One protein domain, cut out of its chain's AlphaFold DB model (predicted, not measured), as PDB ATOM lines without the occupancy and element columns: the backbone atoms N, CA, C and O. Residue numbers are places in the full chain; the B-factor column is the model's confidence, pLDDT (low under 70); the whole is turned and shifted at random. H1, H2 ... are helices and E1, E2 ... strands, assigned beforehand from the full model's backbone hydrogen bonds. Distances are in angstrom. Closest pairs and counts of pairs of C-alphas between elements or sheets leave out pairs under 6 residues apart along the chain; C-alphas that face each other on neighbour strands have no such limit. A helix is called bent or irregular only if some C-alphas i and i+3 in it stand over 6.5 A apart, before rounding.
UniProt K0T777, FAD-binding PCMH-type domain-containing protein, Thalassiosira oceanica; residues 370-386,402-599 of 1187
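This is residues 370 to 386 and 402 to 599 of the 1187 residues of the protein "FAD-binding PCMH-type domain-containing protein" of Thalassiosira oceanica (UniProt K0T777). A strongly twisted, branched sheet of seven strands curls round helix H2, with the long strand E7 running through the middle. H4 and H6 cover the face opposite H2, H3 packs on E3, and H1 packs on H2 away from the sheet. The printed part has 215 residues with six named helices and seven named strands, in the order E1 H1 H2 E2 H3 E3 H4 H5 E4 E5 E6 H6 E7; neighbour strands are antiparallel. The class is mixed, helices and strands, with 105 residues, under half, in named elements. The whole is compact, with a radius of gyration of the C-alphas of 16.7 A and spans of 50 by 44 by 34 A.

E1, residues 378 to 380, is an edge strand beside E2, residues 441 to 446, with N 379 and O 442 at 2.9 A. H1, residues 402 to 412, touches H2, residues 423 to 436, at a steep tilt of 59 degrees, the same way; the closest C-alphas, of Cys 404 and Cys 431, are 6.0 A apart. H2 is irregular, with C-alphas 424 and 427 8.1 A apart. H3, residues 451 to 464, is on the sheet; its closest C-alpha pair with E3, residues 471 to 473, is Asn 462 and Leu 471, 6.5 A. H4, residues 483 to 488, is on the sheet on the opposite face from H2, and H5, residues 497 to 501, only grazes it. E4, E5 and E6, residues 509 to 513, 519 to 528 and 536 to 545, form two hairpins and a meander, each strand the antiparallel neighbour of the one before; N 510 and O 522 are 2.9 A apart, N 523 and O 541 3.0 A. H6, residues 571 to 577, is on the same face as H4; the C-alphas of Lys 572 and Val 540 of E6 are the closest, 5.2 A. E7, residues 587 to 597, has E2 on one side, with N 443 and O 593 at 2.8 A, and E3 and E4 on the other side, with N 472 and O 596 at 3.0 A and N 511 and O 590 at 2.9 A. Every O i to N i+4 pair is within hydrogen-bond range in H3, H4, H5 and H6, against 6 of 7 in H1 and 5 of 10 in H2.

E1 begins at C-alpha 378 (169.918, 166.668, 122.049). H3 measures 19.7 A, E5 28.0 A and E6 27.4 A, with a bend of 51 degrees at residue 539. E7, 30.0 A, ends at C-alpha 597 (161.320, 156.832, 124.614).

The C-alphas farthest apart, of Glu 468 and Gly 566, are 51.1 A apart. Residues 387 to 401 are not printed; C-alphas 386 and 402 are 12.5 A apart across the cut. The link from E6 to H6 is long, with 25 residues. The mean pLDDT of the printed part is 85.0; 33 residues are under 70, among them 414 to 424.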
ATOM      1  N   VAL A 370     182.907 168.006 112.149       94.94
ATOM      2  CA  VAL A 370     182.237 168.527 113.352       94.94
ATOM      3  C   VAL A 370     181.240 167.525 113.936       94.94
ATOM      4  O   VAL A 370     180.311 167.073 113.268       94.94
ATOM      5  N   ARG A 371     181.414 167.229 115.225       94.69
ATOM      6  CA  ARG A 371     180.548 166.343 116.006       94.69
ATOM      7  C   ARG A 371     179.398 167.133 116.625       94.69
ATOM      8  O   ARG A 371     179.614 168.202 117.198       94.69
ATOM      9  N   HIS A 372     178.180 166.613 116.528       94.12
ATOM     10  CA  HIS A 372     176.974 167.268 117.033       94.12
ATOM     11  C   HIS A 372     176.258 166.459 118.119       94.12
ATOM     12  O   HIS A 372     175.552 167.066 118.927       94.12
ATOM     13  N   ALA A 373     176.487 165.145 118.224       91.81
ATOM     14  CA  ALA A 373     175.911 164.325 119.282       91.81
ATOM     15  C   ALA A 373     176.623 164.580 120.623       91.81
ATOM     16  O   ALA A 373     177.555 163.899 121.046       91.81
ATOM     17  N   ASN A 374     176.156 165.611 121.319       90.06
ATOM     18  CA  ASN A 374     176.546 165.971 122.676       90.06
ATOM     19  C   ASN A 374     175.311 166.471 123.447       90.06
ATOM     20  O   ASN A 374     174.224 166.597 122.881       90.06
ATOM     21  N   SER A 375     175.458 166.782 124.736       77.31
ATOM     22  CA  SER A 375     174.333 167.178 125.594       77.31
ATOM     23  C   SER A 375     173.637 168.492 125.196       77.31
ATOM     24  O   SER A 375     172.517 168.725 125.645       77.31
ATOM     25  N   LYS A 376     174.246 169.321 124.330       83.00
ATOM     26  CA  LYS A 376     173.620 170.511 123.717       83.00
ATOM     27  C   LYS A 376     172.969 170.222 122.352       83.00
ATOM     28  O   LYS A 376     172.140 171.008 121.907       83.00
ATOM     29  N   GLY A 377     173.333 169.120 121.689       78.56
ATOM     30  CA  GLY A 377     172.776 168.685 120.397       78.56
ATOM     31  C   GLY A 377     171.544 167.775 120.501       78.56
ATOM     32  O   GLY A 377     170.998 167.369 119.473       78.56
ATOM     33  N   ILE A 378     171.118 167.448 121.725       85.12
ATOM     34  CA  ILE A 378     169.918 166.668 122.049       85.12
ATOM     35  C   ILE A 378     168.806 167.630 122.479       85.12
ATOM     36  O   ILE A 378     168.966 168.376 123.446       85.12
ATOM     37  N   ILE A 379     167.670 167.594 121.778       81.94
ATOM     38  CA  ILE A 379     166.516 168.471 122.017       81.94
ATOM     39  C   ILE A 379     165.282 167.600 122.280       81.94
ATOM     40  O   ILE A 379     164.875 166.804 121.433       81.94
ATOM     41  N   ILE A 380     164.681 167.740 123.466       81.06
ATOM     42  CA  ILE A 380     163.432 167.051 123.823       81.06
ATOM     43  C   ILE A 380     162.248 167.850 123.272       81.06
ATOM     44  O   ILE A 380     162.171 169.057 123.466       81.06
ATOM     45  N   ALA A 381     161.307 167.167 122.626       76.62
ATOM     46  CA  ALA A 381     160.131 167.771 122.004       76.62
ATOM     47  C   ALA A 381     158.833 167.595 122.821       76.62
ATOM     48  O   ALA A 381     157.845 168.282 122.555       76.62
ATOM     49  N   LEU A 382     158.801 166.663 123.789       66.94
ATOM     50  CA  LEU A 382     157.571 166.222 124.475       66.94
ATOM     51  C   LEU A 382     157.566 166.298 126.016       66.94
ATOM     52  O   LEU A 382     156.600 165.819 126.624       66.94
ATOM     53  N   ASP A 383     158.584 166.859 126.676       58.56
ATOM     54  CA  ASP A 383     158.594 166.902 128.146       58.56
ATOM     55  C   ASP A 383     157.727 168.034 128.717       58.56
ATOM     56  O   ASP A 383     158.128 169.186 128.812       58.56
ATOM     57  N   LYS A 384     156.516 167.669 129.145       51.06
ATOM     58  CA  LYS A 384     155.552 168.567 129.803       51.06
ATOM     59  C   LYS A 384     155.771 168.700 131.321       51.06
ATOM     60  O   LYS A 384     154.861 169.178 132.002       51.06
ATOM     61  N   LYS A 385     156.861 168.163 131.882       46.16
ATOM     62  CA  LYS A 385     157.048 168.006 133.336       46.16
ATOM     63  C   LYS A 385     158.417 168.385 133.894       46.16
ATOM     64  O   LYS A 385     158.468 168.628 135.099       46.16
ATOM     65  N   VAL A 386     159.476 168.518 133.097       44.38
ATOM     66  CA  VAL A 386     160.673 169.258 133.542       44.38
ATOM     67  C   VAL A 386     160.364 170.759 133.526       44.38
ATOM     68  O   VAL A 386     160.761 171.515 132.644       44.38
ATOM     69  N   SER A 402     161.783 176.631 124.015       53.03
ATOM     70  CA  SER A 402     160.457 177.269 123.937       53.03
ATOM     71  C   SER A 402     159.686 177.014 122.633       53.03
ATOM     72  O   SER A 402     158.460 176.911 122.653       53.03
ATOM     73  N   PHE A 403     160.377 176.880 121.496       57.50
ATOM     74  CA  PHE A 403     159.737 176.712 120.184       57.50
ATOM     75  C   PHE A 403     158.985 175.379 120.031       57.50
ATOM     76  O   PHE A 403     157.959 175.319 119.351       57.50
ATOM     77  N   CYS A 404     159.434 174.317 120.707       67.94
ATOM     78  CA  CYS A 404     158.725 173.036 120.717       67.94
ATOM     79  C   CYS A 404     157.389 173.115 121.482       67.94
ATOM     80  O   CYS A 404     156.421 172.438 121.118       67.94
ATOM     81  N   ASP A 405     157.314 173.957 122.517       68.69
ATOM     82  CA  ASP A 405     156.116 174.107 123.343       68.69
ATOM     83  C   ASP A 405     155.004 174.907 122.654       68.69
ATOM     84  O   ASP A 405     153.827 174.586 122.843       68.69
ATOM     85  N   GLU A 406     155.332 175.888 121.808       68.56
ATOM     86  CA  GLU A 406     154.323 176.635 121.045       68.56
ATOM     87  C   GLU A 406     153.534 175.734 120.082       68.56
ATOM     88  O   GLU A 406     152.299 175.745 120.113       68.56
ATOM     89  N   GLU A 407     154.201 174.892 119.281       68.00
ATOM     90  CA  GLU A 407     153.484 173.972 118.384       68.00
ATOM     91  C   GLU A 407     152.746 172.874 119.166       68.00
ATOM     92  O   GLU A 407     151.594 172.553 118.853       68.00
ATOM     93  N   GLN A 408     153.333 172.366 120.255       68.50
ATOM     94  CA  GLN A 408     152.617 171.516 121.206       68.50
ATOM     95  C   GLN A 408     151.320 172.179 121.709       68.50
ATOM     96  O   GLN A 408     150.302 171.499 121.844       68.50
ATOM     97  N   ASN A 409     151.339 173.477 122.018       73.38
ATOM     98  CA  ASN A 409     150.184 174.210 122.535       73.38
ATOM     99  C   ASN A 409     149.143 174.489 121.442       73.38
ATOM    100  O   ASN A 409     147.955 174.271 121.681       73.38
ATOM    101  N   ALA A 410     149.558 174.828 120.220       69.12
ATOM    102  CA  ALA A 410     148.657 174.916 119.067       69.12
ATOM    103  C   ALA A 410     147.933 173.579 118.795       69.12
ATOM    104  O   ALA A 410     146.719 173.556 118.572       69.12
ATOM    105  N   LEU A 411     148.655 172.453 118.893       68.00
ATOM    106  CA  LEU A 411     148.096 171.103 118.766       68.00
ATOM    107  C   LEU A 411     147.131 170.748 119.912       68.00
ATOM    108  O   LEU A 411     146.078 170.169 119.646       68.00
ATOM    109  N   LYS A 412     147.445 171.110 121.169       71.12
ATOM    110  CA  LYS A 412     146.551 170.925 122.337       71.12
ATOM    111  C   LYS A 412     145.254 171.728 122.192       71.12
ATOM    112  O   LYS A 412     144.182 171.203 122.478       71.12
ATOM    113  N   ASN A 413     145.351 172.975 121.728       76.06
ATOM    114  CA  ASN A 413     144.225 173.908 121.630       76.06
ATOM    115  C   ASN A 413     143.301 173.630 120.427       76.06
ATOM    116  O   ASN A 413     142.264 174.272 120.283       76.06
ATOM    117  N   GLY A 414     143.672 172.698 119.538       67.31
ATOM    118  CA  GLY A 414     142.928 172.407 118.308       67.31
ATOM    119  C   GLY A 414     143.007 173.516 117.249       67.31
ATOM    120  O   GLY A 414     142.250 173.491 116.275       67.31
ATOM    121  N   GLU A 415     143.915 174.486 117.405       60.34
ATOM    122  CA  GLU A 415     143.981 175.691 116.576       60.34
ATOM    123  C   GLU A 415     144.618 175.447 115.200       60.34
ATOM    124  O   GLU A 415     145.747 175.835 114.905       60.34
ATOM    125  N   ARG A 416     143.786 174.890 114.313       51.50
ATOM    126  CA  ARG A 416     143.991 174.710 112.866       51.50
ATOM    127  C   ARG A 416     145.066 173.693 112.475       51.50
ATOM    128  O   ARG A 416     146.240 174.006 112.290       51.50
ATOM    129  N   ARG A 417     144.575 172.504 112.108       50.50
ATOM    130  CA  ARG A 417     145.196 171.656 111.076       50.50
ATOM    131  C   ARG A 417     145.628 172.531 109.883       50.50
ATOM    132  O   ARG A 417     144.780 173.200 109.296       50.50
ATOM    133  N   GLY A 418     146.907 172.490 109.506       53.91
ATOM    134  CA  GLY A 418     147.385 173.052 108.236       53.91
ATOM    135  C   GLY A 418     147.761 174.540 108.216       53.91
ATOM    136  O   GLY A 418     147.700 175.147 107.148       53.91
ATOM    137  N   ARG A 419     148.184 175.148 109.337       56.94
ATOM    138  CA  ARG A 419     148.985 176.386 109.253       56.94
ATOM    139  C   ARG A 419     150.324 176.026 108.585       56.94
ATOM    140  O   ARG A 419     151.008 175.122 109.054       56.94
ATOM    141  N   PHE A 420     150.649 176.666 107.463       56.06
ATOM    142  CA  PHE A 420     151.880 176.385 106.714       56.06
ATOM    143  C   PHE A 420     153.116 176.786 107.532       56.06
ATOM    144  O   PHE A 420     153.090 177.821 108.199       56.06
ATOM    145  N   ILE A 421     154.193 176.000 107.442       58.38
ATOM    146  CA  ILE A 421     155.519 176.434 107.895       58.38
ATOM    147  C   ILE A 421     156.029 177.463 106.878       58.38
ATOM    148  O   ILE A 421     156.066 177.195 105.676       58.38
ATOM    149  N   ASP A 422     156.381 178.651 107.360       67.69
ATOM    150  CA  ASP A 422     157.089 179.664 106.579       67.69
ATOM    151  C   ASP A 422     158.544 179.205 106.407       67.69
ATOM    152  O   ASP A 422     159.179 178.831 107.394       67.69
ATOM    153  N   ILE A 423     159.066 179.231 105.173       59.78
ATOM    154  CA  ILE A 423     160.402 178.713 104.816       59.78
ATOM    155  C   ILE A 423     161.490 179.267 105.748       59.78
ATOM    156  O   ILE A 423     162.413 178.546 106.107       59.78
ATOM    157  N   ARG A 424     161.333 180.500 106.242       69.19
ATOM    158  CA  ARG A 424     162.277 181.159 107.160       69.19
ATOM    159  C   ARG A 424     162.453 180.453 108.517       69.19
ATOM    160  O   ARG A 424     163.343 180.830 109.266       69.19
ATOM    161  N   HIS A 425     161.644 179.435 108.829       74.69
ATOM    162  CA  HIS A 425     161.641 178.703 110.106       74.69
ATOM    163  C   HIS A 425     161.987 177.207 109.945       74.69
ATOM    164  O   HIS A 425     161.570 176.376 110.753       74.69
ATOM    165  N   VAL A 426     162.755 176.828 108.910       81.19
ATOM    166  CA  VAL A 426     163.239 175.438 108.748       81.19
ATOM    167  C   VAL A 426     164.060 174.961 109.959       81.19
ATOM    168  O   VAL A 426     164.037 173.770 110.240       81.19
ATOM    169  N   ASP A 427     164.687 175.835 110.755       82.25
ATOM    170  CA  ASP A 427     165.333 175.454 112.030       82.25
ATOM    171  C   ASP A 427     164.405 174.723 113.017       82.25
ATOM    172  O   ASP A 427     164.848 173.846 113.756       82.25
ATOM    173  N   GLU A 428     163.108 175.039 113.017       84.88
ATOM    174  CA  GLU A 428     162.122 174.409 113.903       84.88
ATOM    175  C   GLU A 428     161.553 173.100 113.337       84.88
ATOM    176  O   GLU A 428     160.964 172.296 114.069       84.88
ATOM    177  N   GLN A 429     161.707 172.875 112.028       89.94
ATOM    178  CA  GLN A 429     161.117 171.753 111.301       89.94
ATOM    179  C   GLN A 429     161.447 170.366 111.902       89.94
ATOM    180  O   GLN A 429     160.525 169.544 111.931       89.94
ATOM    181  N   PRO A 430     162.642 170.090 112.478       91.88
ATOM    182  CA  PRO A 430     162.914 168.825 113.158       91.88
ATOM    183  C   PRO A 430     162.030 168.610 114.385       91.88
ATOM    184  O   PRO A 430     161.526 167.506 114.578       91.88
ATOM    185  N   CYS A 431     161.785 169.652 115.191       90.94
ATOM    186  CA  CYS A 431     160.910 169.522 116.357       90.94
ATOM    187  C   CYS A 431     159.459 169.304 115.926       90.94
ATOM    188  O   CYS A 431     158.810 168.361 116.376       90.94
ATOM    189  N   ARG A 432     158.968 170.142 115.007       90.06
ATOM    190  CA  ARG A 432     157.595 170.082 114.487       90.06
ATOM    191  C   ARG A 432     157.279 168.703 113.888       90.06
ATOM    192  O   ARG A 432     156.247 168.100 114.196       90.06
ATOM    193  N   LEU A 433     158.206 168.144 113.104       90.75
ATOM    194  CA  LEU A 433     158.050 166.824 112.494       90.75
ATOM    195  C   LEU A 433     158.183 165.675 113.517       90.75
ATOM    196  O   LEU A 433     157.373 164.744 113.476       90.75
ATOM    197  N   ALA A 434     159.092 165.778 114.495       90.75
ATOM    198  CA  ALA A 434     159.203 164.820 115.598       90.75
ATOM    199  C   ALA A 434     157.921 164.779 116.458       90.75
ATOM    200  O   ALA A 434     157.387 163.698 116.722       90.75
ATOM    201  N   VAL A 435     157.356 165.939 116.820       89.62
ATOM    202  CA  VAL A 435     156.063 166.041 117.526       89.62
ATOM    203  C   VAL A 435     154.937 165.423 116.693       89.62
ATOM    204  O   VAL A 435     154.128 164.656 117.222       89.62
ATOM    205  N   ALA A 436     154.897 165.684 115.383       88.94
ATOM    206  CA  ALA A 436     153.889 165.111 114.490       88.94
ATOM    207  C   ALA A 436     153.984 163.581 114.342       88.94
ATOM    208  O   ALA A 436     152.956 162.921 114.170       88.94
ATOM    209  N   ARG A 437     155.196 163.020 114.454       89.12
ATOM    210  CA  ARG A 437     155.478 161.576 114.536       89.12
ATOM    211  C   ARG A 437     155.313 160.991 115.951       89.12
ATOM    212  O   ARG A 437     155.500 159.791 116.134       89.12
ATOM    213  N   GLY A 438     154.974 161.804 116.958       89.62
ATOM    214  CA  GLY A 438     154.804 161.374 118.355       89.62
ATOM    215  C   GLY A 438     156.108 161.037 119.092       89.62
ATOM    216  O   GLY A 438     156.080 160.305 120.080       89.62
ATOM    217  N   LYS A 439     157.245 161.543 118.605       91.44
ATOM    218  CA  LYS A 439     158.605 161.197 119.039       91.44
ATOM    219  C   LYS A 439     159.032 162.065 120.220       91.44
ATOM    220  O   LYS A 439     158.630 163.220 120.321       91.44
ATOM    221  N   ALA A 440     159.830 161.515 121.135       91.94
ATOM    222  CA  ALA A 440     160.189 162.179 122.390       91.94
ATOM    223  C   ALA A 440     161.070 163.422 122.182       91.94
ATOM    224  O   ALA A 440     160.969 164.375 122.952       91.94
ATOM    225  N   GLY A 441     161.897 163.421 121.138       92.94
ATOM    226  CA  GLY A 441     162.780 164.520 120.760       92.94
ATOM    227  C   GLY A 441     163.552 164.200 119.486       92.94
ATOM    228  O   GLY A 441     163.167 163.308 118.728       92.94
ATOM    229  N   PHE A 442     164.672 164.885 119.284       94.62
ATOM    230  CA  PHE A 442     165.640 164.579 118.234       94.62
ATOM    231  C   PHE A 442     167.076 164.881 118.687       94.62
ATOM    232  O   PHE A 442     167.310 165.593 119.666       94.62
ATOM    233  N   VAL A 443     168.045 164.327 117.964       95.56
ATOM    234  CA  VAL A 443     169.477 164.607 118.105       95.56
ATOM    235  C   VAL A 443     170.045 165.028 116.752       95.56
ATOM    236  O   VAL A 443     169.749 164.402 115.730       95.56
ATOM    237  N   ARG A 444     170.862 166.085 116.730       95.44
ATOM    238  CA  ARG A 444     171.682 166.416 115.557       95.44
ATOM    239  C   ARG A 444     172.969 165.591 115.606       95.44
ATOM    240  O   ARG A 444     173.651 165.583 116.624       95.44
ATOM    241  N   VAL A 445     173.306 164.933 114.502       96.50
ATOM    242  CA  VAL A 445     174.494 164.078 114.349       96.50
ATOM    243  C   VAL A 445     175.302 164.559 113.149       96.50
ATOM    244  O   VAL A 445     174.737 164.739 112.074       96.50
ATOM    245  N   GLY A 446     176.598 164.804 113.328       96.44
ATOM    246  CA  GLY A 446     177.520 165.297 112.302       96.44
ATOM    247  C   GLY A 446     178.167 164.188 111.469       96.44
ATOM    248  O   GLY A 446     178.286 163.049 111.915       96.44
ATOM    249  N   GLY A 447     178.609 164.533 110.255       96.12
ATOM    250  CA  GLY A 447     179.028 163.595 109.203       96.12
ATOM    251  C   GLY A 447     180.141 162.598 109.563       96.12
ATOM    252  O   GLY A 447     180.244 161.553 108.920       96.12
ATOM    253  N   GLY A 448     180.941 162.883 110.594       95.88
ATOM    254  CA  GLY A 448     182.023 162.015 111.074       95.88
ATOM    255  C   GLY A 448     181.667 161.063 112.213       95.88
ATOM    256  O   GLY A 448     182.487 160.213 112.567       95.88
ATOM    257  N   GLU A 449     180.483 161.195 112.813       97.19
ATOM    258  CA  GLU A 449     180.105 160.433 114.006       97.19
ATOM    259  C   GLU A 449     179.703 158.984 113.674       97.19
ATOM    260  O   GLU A 449     179.219 158.672 112.577       97.19
ATOM    261  N   ASN A 450     179.906 158.090 114.646       97.25
ATOM    262  CA  ASN A 450     179.419 156.708 114.626       97.25
ATOM    263  C   ASN A 450     178.304 156.478 115.663       97.25
ATOM    264  O   ASN A 450     178.107 157.289 116.570       97.25
ATOM    265  N   PHE A 451     177.546 155.384 115.540       95.88
ATOM    266  CA  PHE A 451     176.436 155.106 116.458       95.88
ATOM    267  C   PHE A 451     176.873 154.975 117.922       95.88
ATOM    268  O   PHE A 451     176.136 155.419 118.796       95.88
ATOM    269  N   GLY A 452     178.070 154.455 118.207       95.88
ATOM    270  CA  GLY A 452     178.615 154.379 119.565       95.88
ATOM    271  C   GLY A 452     178.755 155.750 120.228       95.88
ATOM    272  O   GLY A 452     178.352 155.929 121.376       95.88
ATOM    273  N   GLU A 453     179.250 156.743 119.489       96.12
ATOM    274  CA  GLU A 453     179.381 158.127 119.955       96.12
ATOM    275  C   GLU A 453     178.009 158.767 120.213       96.12
ATOM    276  O   GLU A 453     177.808 159.389 121.261       96.12
ATOM    277  N   VAL A 454     177.038 158.541 119.320       96.19
ATOM    278  CA  VAL A 454     175.669 159.057 119.476       96.19
ATOM    279  C   VAL A 454     174.940 158.385 120.647       96.19
ATOM    280  O   VAL A 454     174.326 159.071 121.465       96.19
ATOM    281  N   TYR A 455     175.049 157.061 120.799       95.19
ATOM    282  CA  TYR A 455     174.494 156.333 121.942       95.19
ATOM    283  C   TYR A 455     175.132 156.781 123.261       95.19
ATOM    284  O   TYR A 455     174.413 157.028 124.228       95.19
ATOM    285  N   ALA A 456     176.453 156.980 123.305       94.50
ATOM    286  CA  ALA A 456     177.145 157.493 124.487       94.50
ATOM    287  C   ALA A 456     176.760 158.947 124.820       94.50
ATOM    288  O   ALA A 456     176.777 159.342 125.989       94.50
ATOM    289  N   ALA A 457     176.406 159.772 123.831       95.19
ATOM    290  CA  ALA A 457     175.848 161.105 124.060       95.19
ATOM    291  C   ALA A 457     174.441 161.046 124.678       95.19
ATOM    292  O   ALA A 457     174.184 161.715 125.678       95.19
ATOM    293  N   ILE A 458     173.561 160.198 124.135       94.19
ATOM    294  CA  ILE A 458     172.189 160.004 124.629       94.19
ATOM    295  C   ILE A 458     172.187 159.381 126.033       94.19
ATOM    296  O   ILE A 458     171.466 159.849 126.911       94.19
ATOM    297  N   HIS A 459     173.029 158.377 126.290       92.19
ATOM    298  CA  HIS A 459     173.142 157.746 127.606       92.19
ATOM    299  C   HIS A 459     173.606 158.741 128.683       92.19
ATOM    300  O   HIS A 459     173.005 158.804 129.756       92.19
ATOM    301  N   ARG A 460     174.622 159.571 128.387       92.44
ATOM    302  CA  ARG A 460     175.041 160.663 129.286       92.44
ATOM    303  C   ARG A 460     173.899 161.644 129.535       92.44
ATOM    304  O   ARG A 460     173.567 161.883 130.684       92.44
ATOM    305  N   TYR A 461     173.218 162.102 128.485       92.81
ATOM    306  CA  TYR A 461     172.063 162.995 128.614       92.81
ATOM    307  C   TYR A 461     170.960 162.424 129.528       92.81
ATOM    308  O   TYR A 461     170.450 163.127 130.399       92.81
ATOM    309  N   ASN A 462     170.625 161.138 129.376       91.69
ATOM    310  CA  ASN A 462     169.647 160.452 130.226       91.69
ATOM    311  C   ASN A 462     170.090 160.417 131.698       91.69
ATOM    312  O   ASN A 462     169.283 160.678 132.592       91.69
ATOM    313  N   LYS A 463     171.372 160.116 131.948       89.25
ATOM    314  CA  LYS A 463     171.980 160.062 133.285       89.25
ATOM    315  C   LYS A 463     172.018 161.443 133.947       89.25
ATOM    316  O   LYS A 463     171.530 161.592 135.063       89.25
ATOM    317  N   ASP A 464     172.511 162.451 133.233       90.38
ATOM    318  CA  ASP A 464     172.676 163.831 133.710       90.38
ATOM    319  C   ASP A 464     171.329 164.507 134.038       90.38
ATOM    320  O   ASP A 464     171.272 165.435 134.843       90.38
ATOM    321  N   ARG A 465     170.228 164.039 133.431       88.00
ATOM    322  CA  ARG A 465     168.856 164.511 133.696       88.00
ATOM    323  C   ARG A 465     168.036 163.608 134.625       88.00
ATOM    324  O   ARG A 465     166.853 163.885 134.807       88.00
ATOM    325  N   ASN A 466     168.624 162.547 135.192       87.75
ATOM    326  CA  ASN A 466     167.922 161.502 135.959       87.75
ATOM    327  C   ASN A 466     166.635 161.010 135.260       87.75
ATOM    328  O   ASN A 466     165.558 160.903 135.851       87.75
ATOM    329  N   TYR A 467     166.727 160.781 133.951       82.56
ATOM    330  CA  TYR A 467     165.567 160.591 133.088       82.56
ATOM    331  C   TYR A 467     165.101 159.125 133.144       82.56
ATOM    332  O   TYR A 467     165.454 158.317 132.288       82.56
ATOM    333  N   GLU A 468     164.313 158.775 134.173       70.12
ATOM    334  CA  GLU A 468     163.882 157.397 134.514       70.12
ATOM    335  C   GLU A 468     163.325 156.570 133.339       70.12
ATOM    336  O   GLU A 468     163.369 155.343 133.351       70.12
ATOM    337  N   ASN A 469     162.761 157.247 132.336       69.56
ATOM    338  CA  ASN A 469     162.247 156.661 131.103       69.56
ATOM    339  C   ASN A 469     162.993 157.341 129.943       69.56
ATOM    340  O   ASN A 469     162.433 158.222 129.287       69.56
ATOM    341  N   GLY A 470     164.281 157.002 129.801       86.06
ATOM    342  CA  GLY A 470     165.295 157.686 128.987       86.06
ATOM    343  C   GLY A 470     164.926 157.955 127.523       86.06
ATOM    344  O   GLY A 470     163.906 157.506 127.009       86.06
ATOM    345  N   LEU A 471     165.791 158.668 126.813       92.88
ATOM    346  CA  LEU A 471     165.736 158.802 125.359       92.88
ATOM    347  C   LEU A 471     166.495 157.645 124.690       92.88
ATOM    348  O   LEU A 471     167.502 157.173 125.217       92.88
ATOM    349  N   HIS A 472     166.027 157.198 123.523       91.94
ATOM    350  CA  HIS A 472     166.660 156.141 122.727       91.94
ATOM    351  C   HIS A 472     166.641 156.486 121.234       91.94
ATOM    352  O   HIS A 472     165.706 157.128 120.761       91.94
ATOM    353  N   LEU A 473     167.646 156.037 120.483       93.56
ATOM    354  CA  LEU A 473     167.774 156.259 119.042       93.56
ATOM    355  C   LEU A 473     167.728 154.920 118.299       93.56
ATOM    356  O   LEU A 473     168.534 154.035 118.580       93.56
ATOM    357  N   VAL A 474     166.857 154.815 117.292       91.69
ATOM    358  CA  VAL A 474     166.947 153.732 116.304       91.69
ATOM    359  C   VAL A 474     168.209 153.948 115.473       91.69
ATOM    360  O   VAL A 474     168.385 154.992 114.850       91.69
ATOM    361  N   GLY A 475     169.094 152.958 115.477       93.19
ATOM    362  CA  GLY A 475     170.388 153.019 114.812       93.19
ATOM    363  C   GLY A 475     170.996 151.635 114.631       93.19
ATOM    364  O   GLY A 475     170.432 150.653 115.115       93.19
ATOM    365  N   GLY A 476     172.123 151.561 113.928       91.62
ATOM    366  CA  GLY A 476     172.803 150.302 113.631       91.62
ATOM    367  C   GLY A 476     173.282 149.570 114.887       91.62
ATOM    368  O   GLY A 476     173.782 150.188 115.823       91.62
ATOM    369  N   ALA A 477     173.169 148.239 114.889       90.44
ATOM    370  CA  ALA A 477     173.588 147.402 116.016       90.44
ATOM    371  C   ALA A 477     175.105 147.463 116.299       90.44
ATOM    372  O   ALA A 477     175.522 147.364 117.450       90.44
ATOM    373  N   ALA A 478     175.932 147.654 115.266       92.25
ATOM    374  CA  ALA A 478     177.371 147.843 115.411       92.25
ATOM    375  C   ALA A 478     177.707 149.322 115.678       92.25
ATOM    376  O   ALA A 478     177.458 150.192 114.842       92.25
ATOM    377  N   SER A 479     178.331 149.593 116.827       94.69
ATOM    378  CA  SER A 479     178.690 150.940 117.301       94.69
ATOM    379  C   SER A 479     179.592 151.725 116.339       94.69
ATOM    380  O   SER A 479     179.502 152.949 116.270       94.69
ATOM    381  N   THR A 480     180.438 151.040 115.568       95.88
ATOM    382  CA  THR A 480     181.362 151.644 114.597       95.88
ATOM    383  C   THR A 480     180.686 152.137 113.318       95.88
ATOM    384  O   THR A 480     181.290 152.919 112.585       95.88
ATOM    385  N   VAL A 481     179.444 151.730 113.035       95.38
ATOM    386  CA  VAL A 481     178.705 152.151 111.836       95.38
ATOM    387  C   VAL A 481     178.363 153.637 111.918       95.38
ATOM    388  O   VAL A 481     177.869 154.126 112.934       95.38
ATOM    389  N   SER A 482     178.595 154.368 110.826       96.19
ATOM    390  CA  SER A 482     178.180 155.767 110.725       96.19
ATOM    391  C   SER A 482     176.673 155.889 110.435       96.19
ATOM    392  O   SER A 482     176.201 155.283 109.465       96.19
ATOM    393  N   PRO A 483     175.917 156.715 111.190       96.00
ATOM    394  CA  PRO A 483     174.501 156.973 110.928       96.00
ATOM    395  C   PRO A 483     174.221 157.521 109.528       96.00
ATOM    396  O   PRO A 483     173.152 157.273 108.981       96.00
ATOM    397  N   MET A 484     175.187 158.224 108.928       95.06
ATOM    398  CA  MET A 484     175.040 158.831 107.608       95.06
ATOM    399  C   MET A 484     174.842 157.756 106.533       95.06
ATOM    400  O   MET A 484     173.763 157.663 105.951       95.06
ATOM    401  N   GLY A 485     175.830 156.877 106.338       94.19
ATOM    402  CA  GLY A 485     175.727 155.782 105.366       94.19
ATOM    403  C   GLY A 485     174.576 154.817 105.669       94.19
ATOM    404  O   GLY A 485     173.850 154.424 104.761       94.19
ATOM    405  N   PHE A 486     174.356 154.501 106.950       95.19
ATOM    406  CA  PHE A 486     173.287 153.601 107.390       95.19
ATOM    407  C   PHE A 486     171.885 154.116 107.022       95.19
ATOM    408  O   PHE A 486     171.106 153.372 106.429       95.19
ATOM    409  N   ASN A 487     171.573 155.387 107.304       94.50
ATOM    410  CA  ASN A 487     170.266 155.972 106.980       94.50
ATOM    411  C   ASN A 487     170.092 156.195 105.469       94.50
ATOM    412  O   ASN A 487     169.008 155.953 104.938       94.50
ATOM    413  N   MET A 488     171.160 156.581 104.755       94.19
ATOM    414  CA  MET A 488     171.153 156.671 103.286       94.19
ATOM    415  C   MET A 488     170.877 155.308 102.634       94.19
ATOM    416  O   MET A 488     170.178 155.245 101.630       94.19
ATOM    417  N   GLN A 489     171.344 154.210 103.236       92.44
ATOM    418  CA  GLN A 489     171.037 152.832 102.836       92.44
ATOM    419  C   GLN A 489     169.721 152.292 103.441       92.44
ATOM    420  O   GLN A 489     169.490 151.090 103.430       92.44
ATOM    421  N   GLY A 490     168.832 153.131 103.981       90.06
ATOM    422  CA  GLY A 490     167.510 152.721 104.486       90.06
ATOM    423  C   GLY A 490     167.460 152.488 106.001       90.06
ATOM    424  O   GLY A 490     166.462 152.803 106.640       90.06
ATOM    425  N   GLY A 491     168.552 152.016 106.598       89.81
ATOM    426  CA  GLY A 491     168.723 151.904 108.047       89.81
ATOM    427  C   GLY A 491     167.909 150.810 108.755       89.81
ATOM    428  O   GLY A 491     167.334 151.071 109.814       89.81
ATOM    429  N   LEU A 492     167.858 149.582 108.227       83.25
ATOM    430  CA  LEU A 492     167.406 148.415 108.995       83.25
ATOM    431  C   LEU A 492     168.469 148.045 110.042       83.25
ATOM    432  O   LEU A 492     169.562 147.580 109.749       83.25
ATOM    433  N   ALA A 493     168.137 148.235 111.311       69.50
ATOM    434  CA  ALA A 493     169.076 148.025 112.410       69.50
ATOM    435  C   ALA A 493     169.316 146.553 112.798       69.50
ATOM    436  O   ALA A 493     170.080 146.298 113.727       69.50
ATOM    437  N   ALA A 494     168.571 145.616 112.200       70.50
ATOM    438  CA  ALA A 494     168.277 144.266 112.710       70.50
ATOM    439  C   ALA A 494     167.658 144.206 114.132       70.50
ATOM    440  O   ALA A 494     167.115 143.174 114.516       70.50
ATOM    441  N   ASN A 495     167.663 145.301 114.901       75.25
ATOM    442  CA  ASN A 495     167.033 145.386 116.216       75.25
ATOM    443  C   ASN A 495     165.519 145.672 116.145       75.25
ATOM    444  O   ASN A 495     165.002 146.237 115.179       75.25
ATOM    445  N   ALA A 496     164.809 145.320 117.220       77.50
ATOM    446  CA  ALA A 496     163.367 145.533 117.348       77.50
ATOM    447  C   ALA A 496     162.947 147.018 117.335       77.50
ATOM    448  O   ALA A 496     161.822 147.325 116.943       77.50
ATOM    449  N   GLY A 497     163.854 147.948 117.659       80.75
ATOM    450  CA  GLY A 497     163.599 149.387 117.555       80.75
ATOM    451  C   GLY A 497     163.262 149.826 116.126       80.75
ATOM    452  O   GLY A 497     162.386 150.665 115.945       80.75
ATOM    453  N   GLY A 498     163.878 149.201 115.114       83.88
ATOM    454  CA  GLY A 498     163.560 149.452 113.703       83.88
ATOM    455  C   GLY A 498     162.155 149.003 113.275       83.88
ATOM    456  O   GLY A 498     161.594 149.568 112.341       83.88
ATOM    457  N   ARG A 499     161.561 148.016 113.965       81.56
ATOM    458  CA  ARG A 499     160.185 147.555 113.702       81.56
ATOM    459  C   ARG A 499     159.140 148.373 114.456       81.56
ATOM    460  O   ARG A 499     158.114 148.712 113.882       81.56
ATOM    461  N   GLU A 500     159.412 148.702 115.716       83.75
ATOM    462  CA  GLU A 500     158.500 149.477 116.570       83.75
ATOM    463  C   GLU A 500     158.382 150.944 116.112       83.75
ATOM    464  O   GLU A 500     157.304 151.539 116.162       83.75
ATOM    465  N   TRP A 501     159.485 151.552 115.657       85.69
ATOM    466  CA  TRP A 501     159.576 153.011 115.525       85.69
ATOM    467  C   TRP A 501     159.804 153.555 114.108       85.69
ATOM    468  O   TRP A 501     159.751 154.782 113.949       85.69
ATOM    469  N   GLY A 502     160.021 152.689 113.117       87.44
ATOM    470  CA  GLY A 502     160.449 153.046 111.759       87.44
ATOM    471  C   GLY A 502     161.943 152.798 111.524       87.44
ATOM    472  O   GLY A 502     162.705 152.556 112.463       87.44
ATOM    473  N   PHE A 503     162.368 152.848 110.261       89.38
ATOM    474  CA  PHE A 503     163.750 152.553 109.871       89.38
ATOM    475  C   PHE A 503     164.667 153.771 110.068       89.38
ATOM    476  O   PHE A 503     164.202 154.897 110.222       89.38
ATOM    477  N   GLY A 504     165.991 153.594 110.007       87.69
ATOM    478  CA  GLY A 504     166.945 154.710 110.106       87.69
ATOM    479  C   GLY A 504     166.742 155.800 109.040       87.69
ATOM    480  O   GLY A 504     166.955 156.981 109.308       87.69
ATOM    481  N   ALA A 505     166.222 155.447 107.858       90.25
ATOM    482  CA  ALA A 505     165.802 156.419 106.849       90.25
ATOM    483  C   ALA A 505     164.608 157.297 107.269       90.25
ATOM    484  O   ALA A 505     164.285 158.234 106.546       90.25
ATOM    485  N   ASP A 506     163.949 157.086 108.411       86.25
ATOM    486  CA  ASP A 506     162.909 157.972 108.955       86.25
ATOM    487  C   ASP A 506     163.457 159.231 109.657       86.25
ATOM    488  O   ASP A 506     162.869 159.732 110.609       86.25
ATOM    489  N   ILE A 507     164.541 159.793 109.119       87.19
ATOM    490  CA  ILE A 507     165.150 161.090 109.468       87.19
ATOM    491  C   ILE A 507     164.178 162.284 109.372       87.19
ATOM    492  O   ILE A 507     163.167 162.206 108.668       87.19
ATOM    493  N   GLU A 508     164.517 163.411 110.018       85.56
ATOM    494  CA  GLU A 508     163.711 164.650 110.001       85.56
ATOM    495  C   GLU A 508     164.222 165.733 109.040       85.56
ATOM    496  O   GLU A 508     163.430 166.326 108.306       85.56
ATOM    497  N   MET A 509     165.536 165.978 109.027       89.06
ATOM    498  CA  MET A 509     166.203 166.985 108.191       89.06
ATOM    499  C   MET A 509     167.597 166.499 107.790       89.06
ATOM    500  O   MET A 509     168.264 165.784 108.548       89.06
ATOM    501  N   VAL A 510     168.042 166.943 106.616       89.44
ATOM    502  CA  VAL A 510     169.399 166.768 106.093       89.44
ATOM    503  C   VAL A 510     170.093 168.119 105.957       89.44
ATOM    504  O   VAL A 510     169.500 169.074 105.457       89.44
ATOM    505  N   LEU A 511     171.360 168.176 106.357       90.50
ATOM    506  CA  LEU A 511     172.323 169.205 105.970       90.50
ATOM    507  C   LEU A 511     173.351 168.552 105.039       90.50
ATOM    508  O   LEU A 511     173.952 167.548 105.433       90.50
ATOM    509  N   ALA A 512     173.547 169.076 103.831       93.00
ATOM    510  CA  ALA A 512     174.403 168.454 102.823       93.00
ATOM    511  C   ALA A 512     175.051 169.455 101.849       93.00
ATOM    512  O   ALA A 512     174.660 170.616 101.773       93.00
ATOM    513  N   ILE A 513     176.020 168.960 101.080       92.19
ATOM    514  CA  ILE A 513     176.639 169.617  99.919       92.19
ATOM    515  C   ILE A 513     176.226 168.824  98.672       92.19
ATOM    516  O   ILE A 513     176.431 167.609  98.656       92.19
ATOM    517  N   ASN A 514     175.626 169.461  97.661       92.75
ATOM    518  CA  ASN A 514     175.132 168.781  96.448       92.75
ATOM    519  C   ASN A 514     176.198 168.670  95.325       92.75
ATOM    520  O   ASN A 514     177.335 169.115  95.487       92.75
ATOM    521  N   GLY A 515     175.814 168.129  94.156       91.44
ATOM    522  CA  GLY A 515     176.636 168.048  92.929       91.44
ATOM    523  C   GLY A 515     177.155 169.382  92.363       91.44
ATOM    524  O   GLY A 515     177.979 169.379  91.454       91.44
ATOM    525  N   GLN A 516     176.699 170.516  92.902       91.69
ATOM    526  CA  GLN A 516     177.037 171.882  92.488       91.69
ATOM    527  C   GLN A 516     177.795 172.648  93.594       91.69
ATOM    528  O   GLN A 516     177.901 173.866  93.534       91.69
ATOM    529  N   ALA A 517     178.289 171.944  94.621       93.69
ATOM    530  CA  ALA A 517     178.897 172.497  95.838       93.69
ATOM    531  C   ALA A 517     177.968 173.365  96.724       93.69
ATOM    532  O   ALA A 517     178.409 173.881  97.752       93.69
ATOM    533  N   HIS A 518     176.669 173.474  96.412       92.94
ATOM    534  CA  HIS A 518     175.718 174.237  97.222       92.94
ATOM    535  C   HIS A 518     175.522 173.587  98.600       92.94
ATOM    536  O   HIS A 518     175.102 172.428  98.702       92.94
ATOM    537  N   HIS A 519     175.770 174.352  99.665       94.19
ATOM    538  CA  HIS A 519     175.481 173.947 101.038       94.19
ATOM    539  C   HIS A 519     173.994 174.155 101.335       94.19
ATOM    540  O   HIS A 519     173.528 175.270 101.569       94.19
ATOM    541  N   VAL A 520     173.254 173.048 101.327       94.56
ATOM    542  CA  VAL A 520     171.799 172.999 101.456       94.56
ATOM    543  C   VAL A 520     171.362 172.370 102.776       94.56
ATOM    544  O   VAL A 520     171.946 171.395 103.251       94.56
ATOM    545  N   ARG A 521     170.263 172.877 103.336       94.00
ATOM    546  CA  ARG A 521     169.501 172.209 104.402       94.00
ATOM    547  C   ARG A 521     168.065 171.992 103.963       94.00
ATOM    548  O   ARG A 521     167.460 172.923 103.442       94.00
ATOM    549  N   PHE A 522     167.516 170.795 104.149       95.31
ATOM    550  CA  PHE A 522     166.180 170.461 103.644       95.31
ATOM    551  C   PHE A 522     165.469 169.364 104.442       95.31
ATOM    552  O   PHE A 522     166.093 168.501 105.063       95.31
ATOM    553  N   GLY A 523     164.136 169.398 104.396       95.06
ATOM    554  CA  GLY A 523     163.260 168.426 105.046       95.06
ATOM    555  C   GLY A 523     161.771 168.678 104.758       95.06
ATOM    556  O   GLY A 523     161.412 169.684 104.136       95.06
ATOM    557  N   PRO A 524     160.867 167.770 105.170       94.56
ATOM    558  CA  PRO A 524     159.430 167.948 105.025       94.56
ATOM    559  C   PRO A 524     158.953 169.162 105.818       94.56
ATOM    560  O   PRO A 524     159.013 169.150 107.042       94.56
ATOM    561  N   THR A 525     158.440 170.183 105.136       93.69
ATOM    562  CA  THR A 525     157.808 171.368 105.752       93.69
ATOM    563  C   THR A 525     156.283 171.282 105.763       93.69
ATOM    564  O   THR A 525     155.604 172.090 106.395       93.69
ATOM    565  N   ARG A 526     155.713 170.285 105.076       92.38
ATOM    566  CA  ARG A 526     154.289 169.952 105.150       92.38
ATOM    567  C   ARG A 526     154.098 168.449 105.049       92.38
ATOM    568  O   ARG A 526     154.653 167.798 104.164       92.38
ATOM    569  N   TRP A 527     153.240 167.910 105.899       93.25
ATOM    570  CA  TRP A 527     152.912 166.491 105.947       93.25
ATOM    571  C   TRP A 527     151.439 166.284 106.304       93.25
ATOM    572  O   TRP A 527     150.789 167.147 106.894       93.25
ATOM    573  N   GLN A 528     150.915 165.117 105.953       91.50
ATOM    574  CA  GLN A 528     149.611 164.628 106.373       91.50
ATOM    575  C   GLN A 528     149.818 163.494 107.368       91.50
ATOM    576  O   GLN A 528     150.498 162.513 107.068       91.50
ATOM    577  N   ARG A 529     149.200 163.597 108.545       85.38
ATOM    578  CA  ARG A 529     149.075 162.448 109.441       85.38
ATOM    579  C   ARG A 529     148.119 161.447 108.786       85.38
ATOM    580  O   ARG A 529     146.931 161.739 108.675       85.38
ATOM    581  N   GLY A 530     148.665 160.341 108.290       79.88
ATOM    582  CA  GLY A 530     147.894 159.158 107.916       79.88
ATOM    583  C   GLY A 530     147.764 158.205 109.102       79.88
ATOM    584  O   GLY A 530     148.199 158.531 110.209       79.88
ATOM    585  N   ASP A 531     147.205 157.026 108.850       79.31
ATOM    586  CA  ASP A 531     146.997 155.994 109.875       79.31
ATOM    587  C   ASP A 531     148.263 155.159 110.163       79.31
ATOM    588  O   ASP A 531     148.336 154.457 111.168       79.31
ATOM    589  N   GLY A 532     149.285 155.258 109.301       77.31
ATOM    590  CA  GLY A 532     150.600 154.643 109.501       77.31
ATOM    591  C   GLY A 532     151.508 155.418 110.468       77.31
ATOM    592  O   GLY A 532     151.305 156.603 110.733       77.31
ATOM    593  N   ALA A 533     152.563 154.755 110.953       71.56
ATOM    594  CA  ALA A 533     153.487 155.282 111.967       71.56
ATOM    595  C   ALA A 533     154.267 156.553 111.557       71.56
ATOM    596  O   ALA A 533     154.786 157.262 112.420       71.56
ATOM    597  N   VAL A 534     154.344 156.861 110.255       82.25
ATOM    598  CA  VAL A 534     155.070 158.015 109.706       82.25
ATOM    599  C   VAL A 534     154.118 158.902 108.884       82.25
ATOM    600  O   VAL A 534     153.452 158.398 107.975       82.25
ATOM    601  N   PRO A 535     154.042 160.224 109.142       85.62
ATOM    602  CA  PRO A 535     153.263 161.159 108.337       85.62
ATOM    603  C   PRO A 535     153.695 161.180 106.866       85.62
ATOM    604  O   PRO A 535     154.877 161.304 106.538       85.62
ATOM    605  N   LYS A 536     152.716 161.147 105.960       90.06
ATOM    606  CA  LYS A 536     152.942 161.271 104.518       90.06
ATOM    607  C   LYS A 536     153.462 162.674 104.209       90.06
ATOM    608  O   LYS A 536     152.747 163.657 104.396       90.06
ATOM    609  N   THR A 537     154.695 162.775 103.722       92.50
ATOM    610  CA  THR A 537     155.275 164.045 103.258       92.50
ATOM    611  C   THR A 537     154.436 164.614 102.103       92.50
ATOM    612  O   THR A 537     154.141 163.905 101.143       92.50
ATOM    613  N   LEU A 538     154.034 165.885 102.208       93.25
ATOM    614  CA  LEU A 538     153.239 166.626 101.213       93.25
ATOM    615  C   LEU A 538     153.989 167.813 100.590       93.25
ATOM    616  O   LEU A 538     153.502 168.412  99.631       93.25
ATOM    617  N   LEU A 539     155.094 168.236 101.198       93.81
ATOM    618  CA  LEU A 539     156.018 169.235 100.673       93.81
ATOM    619  C   LEU A 539     157.367 169.041 101.362       93.81
ATOM    620  O   LEU A 539     157.411 168.884 102.583       93.81
ATOM    621  N   VAL A 540     158.435 169.084 100.576       93.50
ATOM    622  CA  VAL A 540     159.809 169.238 101.057       93.50
ATOM    623  C   VAL A 540     160.270 170.610 100.601       93.50
ATOM    624  O   VAL A 540     160.036 170.979  99.451       93.50
ATOM    625  N   GLN A 541     160.908 171.350 101.494       93.12
ATOM    626  CA  GLN A 541     161.582 172.605 101.180       93.12
ATOM    627  C   GLN A 541     162.965 172.589 101.823       93.12
ATOM    628  O   GLN A 541     163.274 171.747 102.671       93.12
ATOM    629  N   GLY A 542     163.785 173.543 101.413       92.69
ATOM    630  CA  GLY A 542     165.098 173.760 101.970       92.69
ATOM    631  C   GLY A 542     165.565 175.188 101.754       92.69
ATOM    632  O   GLY A 542     164.847 176.013 101.189       92.69
ATOM    633  N   MET A 543     166.768 175.453 102.238       93.38
ATOM    634  CA  MET A 543     167.464 176.725 102.114       93.38
ATOM    635  C   MET A 543     168.937 176.485 101.803       93.38
ATOM    636  O   MET A 543     169.500 175.452 102.181       93.38
ATOM    637  N   CYS A 544     169.539 177.461 101.137       93.38
ATOM    638  CA  CYS A 544     170.966 177.546 100.882       93.38
ATOM    639  C   CYS A 544     171.599 178.430 101.953       93.38
ATOM    640  O   CYS A 544     170.961 179.348 102.469       93.38
ATOM    641  N   CYS A 545     172.850 178.146 102.292       92.88
ATOM    642  CA  CYS A 545     173.700 179.131 102.947       92.88
ATOM    643  C   CYS A 545     174.304 180.053 101.878       92.88
ATOM    644  O   CYS A 545     174.643 179.586 100.787       92.88
ATOM    645  N   ASN A 546     174.435 181.343 102.184       85.81
ATOM    646  CA  ASN A 546     174.943 182.336 101.239       85.81
ATOM    647  C   ASN A 546     176.414 182.069 100.843       85.81
ATOM    648  O   ASN A 546     177.253 181.841 101.723       85.81
ATOM    649  N   PRO A 547     176.774 182.131  99.541       77.62
ATOM    650  CA  PRO A 547     178.162 182.003  99.102       77.62
ATOM    651  C   PRO A 547     179.069 183.052  99.759       77.62
ATOM    652  O   PRO A 547     178.817 184.251  99.660       77.62
ATOM    653  N   GLY A 548     180.140 182.594 100.411       77.56
ATOM    654  CA  GLY A 548     181.093 183.444 101.134       77.56
ATOM    655  C   GLY A 548     180.874 183.531 102.650       77.56
ATOM    656  O   GLY A 548     181.757 184.025 103.348       77.56
ATOM    657  N   GLU A 549     179.765 183.015 103.191       81.12
ATOM    658  CA  GLU A 549     179.593 182.880 104.643       81.12
ATOM    659  C   GLU A 549     180.214 181.584 105.198       81.12
ATOM    660  O   GLU A 549     180.333 180.568 104.511       81.12
ATOM    661  N   VAL A 550     180.593 181.586 106.484       77.31
ATOM    662  CA  VAL A 550     181.087 180.378 107.174       77.31
ATOM    663  C   VAL A 550     179.898 179.524 107.617       77.31
ATOM    664  O   VAL A 550     179.414 179.590 108.753       77.31
ATOM    665  N   CYS A 551     179.396 178.744 106.669       77.06
ATOM    666  CA  CYS A 551     178.150 178.002 106.767       77.06
ATOM    667  C   CYS A 551     178.152 176.902 107.840       77.06
ATOM    668  O   CYS A 551     179.024 176.034 107.881       77.06
ATOM    669  N   GLY A 552     177.105 176.881 108.667       68.31
ATOM    670  CA  GLY A 552     176.924 175.912 109.756       68.31
ATOM    671  C   GLY A 552     177.429 176.395 111.121       68.31
ATOM    672  O   GLY A 552     177.356 175.638 112.092       68.31
ATOM    673  N   THR A 553     177.895 177.642 111.206       73.75
ATOM    674  CA  THR A 553     178.129 178.358 112.469       73.75
ATOM    675  C   THR A 553     176.814 178.901 113.045       73.75
ATOM    676  O   THR A 553     175.787 178.967 112.364       73.75
ATOM    677  N   ILE A 554     176.814 179.281 114.328       70.25
ATOM    678  CA  ILE A 554     175.665 179.965 114.940       70.25
ATOM    679  C   ILE A 554     175.649 181.403 114.412       70.25
ATOM    680  O   ILE A 554     176.399 182.245 114.899       70.25
ATOM    681  N   GLY A 555     174.803 181.660 113.415       77.62
ATOM    682  CA  GLY A 555     174.677 182.967 112.768       77.62
ATOM    683  C   GLY A 555     174.747 182.945 111.240       77.62
ATOM    684  O   GLY A 555     174.468 183.983 110.655       77.62
ATOM    685  N   SER A 556     175.062 181.807 110.599       83.31
ATOM    686  CA  SER A 556     174.990 181.694 109.131       83.31
ATOM    687  C   SER A 556     173.600 182.086 108.626       83.31
ATOM    688  O   SER A 556     172.597 181.567 109.129       83.31
ATOM    689  N   ILE A 557     173.542 182.959 107.626       87.44
ATOM    690  CA  ILE A 557     172.301 183.363 106.978       87.44
ATOM    691  C   ILE A 557     171.868 182.243 106.029       87.44
ATOM    692  O   ILE A 557     172.648 181.704 105.241       87.44
ATOM    693  N   TRP A 558     170.600 181.859 106.163       90.62
ATOM    694  CA  TRP A 558     169.961 180.826 105.363       90.62
ATOM    695  C   TRP A 558     168.814 181.447 104.587       90.62
ATOM    696  O   TRP A 558     167.869 181.965 105.185       90.62
ATOM    697  N   GLU A 559     168.892 181.354 103.268       91.12
ATOM    698  CA  GLU A 559     167.940 181.961 102.343       91.12
ATOM    699  C   GLU A 559     167.310 180.878 101.452       91.12
ATOM    700  O   GLU A 559     167.862 179.775 101.322       91.12
ATOM    701  N   PRO A 560     166.137 181.127 100.842       90.56
ATOM    702  CA  PRO A 560     165.676 180.311  99.724       90.56
ATOM    703  C   PRO A 560     166.802 180.148  98.695       90.56
ATOM    704  O   PRO A 560     167.586 181.068  98.471       90.56
ATOM    705  N   CYS A 561     166.918 178.969  98.082       87.31
ATOM    706  CA  CYS A 561     167.933 178.738  97.055       87.31
ATOM    707  C   CYS A 561     167.527 179.391  95.725       87.31
ATOM    708  O   CYS A 561     167.203 178.688  94.765       87.31
ATOM    709  N   ASP A 562     167.554 180.722  95.675       76.94
ATOM    710  CA  ASP A 562     167.328 181.538  94.480       76.94
ATOM    711  C   ASP A 562     168.404 181.201  93.429       76.94
ATOM    712  O   ASP A 562     169.501 181.756  93.410       76.94
ATOM    713  N   GLY A 563     168.109 180.209  92.584       63.06
ATOM    714  CA  GLY A 563     169.062 179.600  91.653       63.06
ATOM    715  C   GLY A 563     168.924 178.080  91.523       63.06
ATOM    716  O   GLY A 563     169.079 177.573  90.415       63.06
ATOM    717  N   LEU A 564     168.524 177.353  92.579       63.47
ATOM    718  CA  LEU A 564     168.082 175.955  92.419       63.47
ATOM    719  C   LEU A 564     166.786 175.882  91.605       63.47
ATOM    720  O   LEU A 564     166.639 174.959  90.817       63.47
ATOM    721  N   ASP A 565     165.918 176.894  91.693       55.31
ATOM    722  CA  ASP A 565     164.745 177.064  90.817       55.31
ATOM    723  C   ASP A 565     165.113 177.260  89.323       55.31
ATOM    724  O   ASP A 565     164.236 177.225  88.459       55.31
ATOM    725  N   GLY A 566     166.398 177.477  89.003       61.50
ATOM    726  CA  GLY A 566     166.948 177.466  87.641       61.50
ATOM    727  C   GLY A 566     167.529 176.112  87.209       61.50
ATOM    728  O   GLY A 566     168.087 176.011  86.121       61.50
ATOM    729  N   THR A 567     167.415 175.090  88.059       67.19
ATOM    730  CA  THR A 567     167.825 173.702  87.813       67.19
ATOM    731  C   THR A 567     166.595 172.806  87.949       67.19
ATOM    732  O   THR A 567     165.722 173.082  88.768       67.19
ATOM    733  N   ASP A 568     166.528 171.680  87.241       78.00
ATOM    734  CA  ASP A 568     165.407 170.737  87.410       78.00
ATOM    735  C   ASP A 568     165.494 169.918  88.734       78.00
ATOM    736  O   ASP A 568     164.762 168.945  88.944       78.00
ATOM    737  N   VAL A 569     166.394 170.292  89.659       83.12
ATOM    738  CA  VAL A 569     166.602 169.640  90.961       83.12
ATOM    739  C   VAL A 569     165.676 170.226  92.021       83.12
ATOM    740  O   VAL A 569     165.938 171.275  92.606       83.12
ATOM    741  N   THR A 570     164.620 169.490  92.368       92.12
ATOM    742  CA  THR A 570     163.759 169.876  93.494       92.12
ATOM    743  C   THR A 570     164.287 169.344  94.834       92.12
ATOM    744  O   THR A 570     164.879 168.266  94.917       92.12
ATOM    745  N   PHE A 571     163.972 170.026  95.940       93.88
ATOM    746  CA  PHE A 571     164.230 169.485  97.284       93.88
ATOM    747  C   PHE A 571     163.490 168.168  97.571       93.88
ATOM    748  O   PHE A 571     163.968 167.364  98.370       93.88
ATOM    749  N   LYS A 572     162.345 167.917  96.916       94.44
ATOM    750  CA  LYS A 572     161.652 166.619  96.979       94.44
ATOM    751  C   LYS A 572     162.551 165.511  96.429       94.44
ATOM    752  O   LYS A 572     162.607 164.439  97.022       94.44
ATOM    753  N   ASP A 573     163.235 165.771  95.324       94.12
ATOM    754  CA  ASP A 573     164.076 164.793  94.640       94.12
ATOM    755  C   ASP A 573     165.321 164.473  95.481       94.12
ATOM    756  O   ASP A 573     165.580 163.303  95.763       94.12
ATOM    757  N   LEU A 574     165.990 165.501  96.024       94.25
ATOM    758  CA  LEU A 574     167.061 165.335  97.021       94.25
ATOM    759  C   LEU A 574     166.600 164.544  98.261       94.25
ATOM    760  O   LEU A 574     167.349 163.722  98.784       94.25
ATOM    761  N   TRP A 575     165.367 164.753  98.732       95.00
ATOM    762  CA  TRP A 575     164.794 164.045  99.886       95.00
ATOM    763  C   TRP A 575     164.394 162.593  99.603       95.00
ATOM    764  O   TRP A 575     164.408 161.781 100.525       95.00
ATOM    765  N   ILE A 576     164.065 162.245  98.357       93.12
ATOM    766  CA  ILE A 576     163.880 160.850  97.930       93.12
ATOM    767  C   ILE A 576     165.247 160.159  97.855       93.12
ATOM    768  O   ILE A 576     165.441 159.113  98.472       93.12
ATOM    769  N   ALA A 577     166.212 160.792  97.186       93.31
ATOM    770  CA  ALA A 577     167.590 160.328  97.040       93.31
ATOM    771  C   ALA A 577     168.258 159.950  98.379       93.31
ATOM    772  O   ALA A 577     168.668 158.809  98.582       93.31
ATOM    773  N   VAL A 578     168.316 160.878  99.340       93.81
ATOM    774  CA  VAL A 578     169.012 160.661 100.627       93.81
ATOM    775  C   VAL A 578     168.258 159.772 101.629       93.81
ATOM    776  O   VAL A 578     168.765 159.547 102.730       93.81
ATOM    777  N   ARG A 579     167.055 159.282 101.296       91.94
ATOM    778  CA  ARG A 579     166.221 158.438 102.173       91.94
ATOM    779  C   ARG A 579     166.059 157.033 101.614       91.94
ATOM    780  O   ARG A 579     165.002 156.657 101.115       91.94
ATOM    781  N   GLY A 580     167.120 156.247 101.738       89.94
ATOM    782  CA  GLY A 580     167.161 154.868 101.263       89.94
ATOM    783  C   GLY A 580     167.770 154.697  99.873       89.94
ATOM    784  O   GLY A 580     168.168 153.583  99.560       89.94
ATOM    785  N   GLY A 581     167.931 155.762  99.078       92.81
ATOM    786  CA  GLY A 581     168.523 155.719  97.731       92.81
ATOM    787  C   GLY A 581     170.043 155.503  97.677       92.81
ATOM    788  O   GLY A 581     170.644 155.706  96.629       92.81
ATOM    789  N   GLY A 582     170.695 155.115  98.776       92.75
ATOM    790  CA  GLY A 582     172.134 154.839  98.818       92.75
ATOM    791  C   GLY A 582     173.014 156.094  98.783       92.75
ATOM    792  O   GLY A 582     172.588 157.184  99.159       92.75
ATOM    793  N   GLY A 583     174.276 155.923  98.381       92.06
ATOM    794  CA  GLY A 583     175.229 157.022  98.179       92.06
ATOM    795  C   GLY A 583     175.145 157.637  96.776       92.06
ATOM    796  O   GLY A 583     174.399 157.162  95.927       92.06
ATOM    797  N   GLY A 584     175.955 158.670  96.523       93.50
ATOM    798  CA  GLY A 584     176.108 159.274  95.188       93.50
ATOM    799  C   GLY A 584     175.331 160.575  94.938       93.50
ATOM    800  O   GLY A 584     175.267 161.039  93.804       93.50
ATOM    801  N   TRP A 585     174.754 161.180  95.980       94.75
ATOM    802  CA  TRP A 585     173.869 162.358  95.878       94.75
ATOM    803  C   TRP A 585     174.506 163.685  96.316       94.75
ATOM    804  O   TRP A 585     173.869 164.734  96.244       94.75
ATOM    805  N   GLY A 586     175.724 163.624  96.852       96.06
ATOM    806  CA  GLY A 586     176.342 164.704  97.614       96.06
ATOM    807  C   GLY A 586     176.965 164.207  98.920       96.06
ATOM    808  O   GLY A 586     177.079 163.001  99.158       96.06
ATOM    809  N   VAL A 587     177.343 165.146  99.786       97.31
ATOM    810  CA  VAL A 587     178.001 164.890 101.077       97.31
ATOM    811  C   VAL A 587     177.068 165.287 102.213       97.31
ATOM    812  O   VAL A 587     176.769 166.468 102.368       97.31
ATOM    813  N   VAL A 588     176.615 164.333 103.032       97.06
ATOM    814  CA  VAL A 588     175.805 164.647 104.222       97.06
ATOM    815  C   VAL A 588     176.712 165.163 105.341       97.06
ATOM    816  O   VAL A 588     177.577 164.448 105.841       97.06
ATOM    817  N   LEU A 589     176.488 166.414 105.740       97.00
ATOM    818  CA  LEU A 589     177.234 167.117 106.784       97.00
ATOM    819  C   LEU A 589     176.625 166.916 108.175       97.00
ATOM    820  O   LEU A 589     177.353 166.833 109.161       97.00
ATOM    821  N   SER A 590     175.294 166.835 108.273       96.12
ATOM    822  CA  SER A 590     174.620 166.388 109.496       96.12
ATOM    823  C   SER A 590     173.192 165.912 109.244       96.12
ATOM    824  O   SER A 590     172.482 166.500 108.427       96.12
ATOM    825  N   TYR A 591     172.744 164.921 110.011       95.75
ATOM    826  CA  TYR A 591     171.343 164.505 110.085       95.75
ATOM    827  C   TYR A 591     170.680 164.947 111.392       95.75
ATOM    828  O   TYR A 591     171.332 165.076 112.428       95.75
ATOM    829  N   TYR A 592     169.357 165.102 111.345       96.00
ATOM    830  CA  TYR A 592     168.495 165.235 112.517       96.00
ATOM    831  C   TYR A 592     167.702 163.934 112.690       96.00
ATOM    832  O   TYR A 592     166.858 163.598 111.853       96.00
ATOM    833  N   LEU A 593     168.023 163.180 113.744       95.38
ATOM    834  CA  LEU A 593     167.504 161.833 114.006       95.38
ATOM    835  C   LEU A 593     166.536 161.841 115.188       95.38
ATOM    836  O   LEU A 593     166.786 162.509 116.188       95.38
ATOM    837  N   GLN A 594     165.456 161.066 115.108       93.56
ATOM    838  CA  GLN A 594     164.461 160.991 116.180       93.56
ATOM    839  C   GLN A 594     164.984 160.302 117.430       93.56
ATOM    840  O   GLN A 594     165.597 159.236 117.372       93.56
ATOM    841  N   LEU A 595     164.586 160.854 118.572       94.44
ATOM    842  CA  LEU A 595     164.668 160.191 119.857       94.44
ATOM    843  C   LEU A 595     163.289 159.649 120.231       94.44
ATOM    844  O   LEU A 595     162.304 160.382 120.344       94.44
ATOM    845  N   GLN A 596     163.231 158.336 120.409       92.31
ATOM    846  CA  GLN A 596     162.113 157.606 120.990       92.31
ATOM    847  C   GLN A 596     162.192 157.702 122.521       92.31
ATOM    848  O   GLN A 596     163.212 158.119 123.081       92.31
ATOM    849  N   LYS A 597     161.147 157.244 123.216       91.50
ATOM    850  CA  LYS A 597     161.320 156.832 124.614       91.50
ATOM    851  C   LYS A 597     162.062 155.501 124.642       91.50
ATOM    852  O   LYS A 597     161.760 154.608 123.854       91.50
ATOM    853  N   TYR A 598     163.004 155.370 125.560       86.00
ATOM    854  CA  TYR A 598     163.684 154.127 125.856       86.00
ATOM    855  C   TYR A 598     162.688 153.139 126.469       86.00
ATOM    856  O   TYR A 598     162.217 153.318 127.593       86.00
ATOM    857  N   GLN A 599     162.357 152.102 125.705       80.56
ATOM    858  CA  GLN A 599     161.685 150.920 126.226       80.56
ATOM    859  C   GLN A 599     162.722 150.068 126.964       80.56
ATOM    860  O   GLN A 599     163.861 149.945 126.515       80.56
TER     861      GLN A 599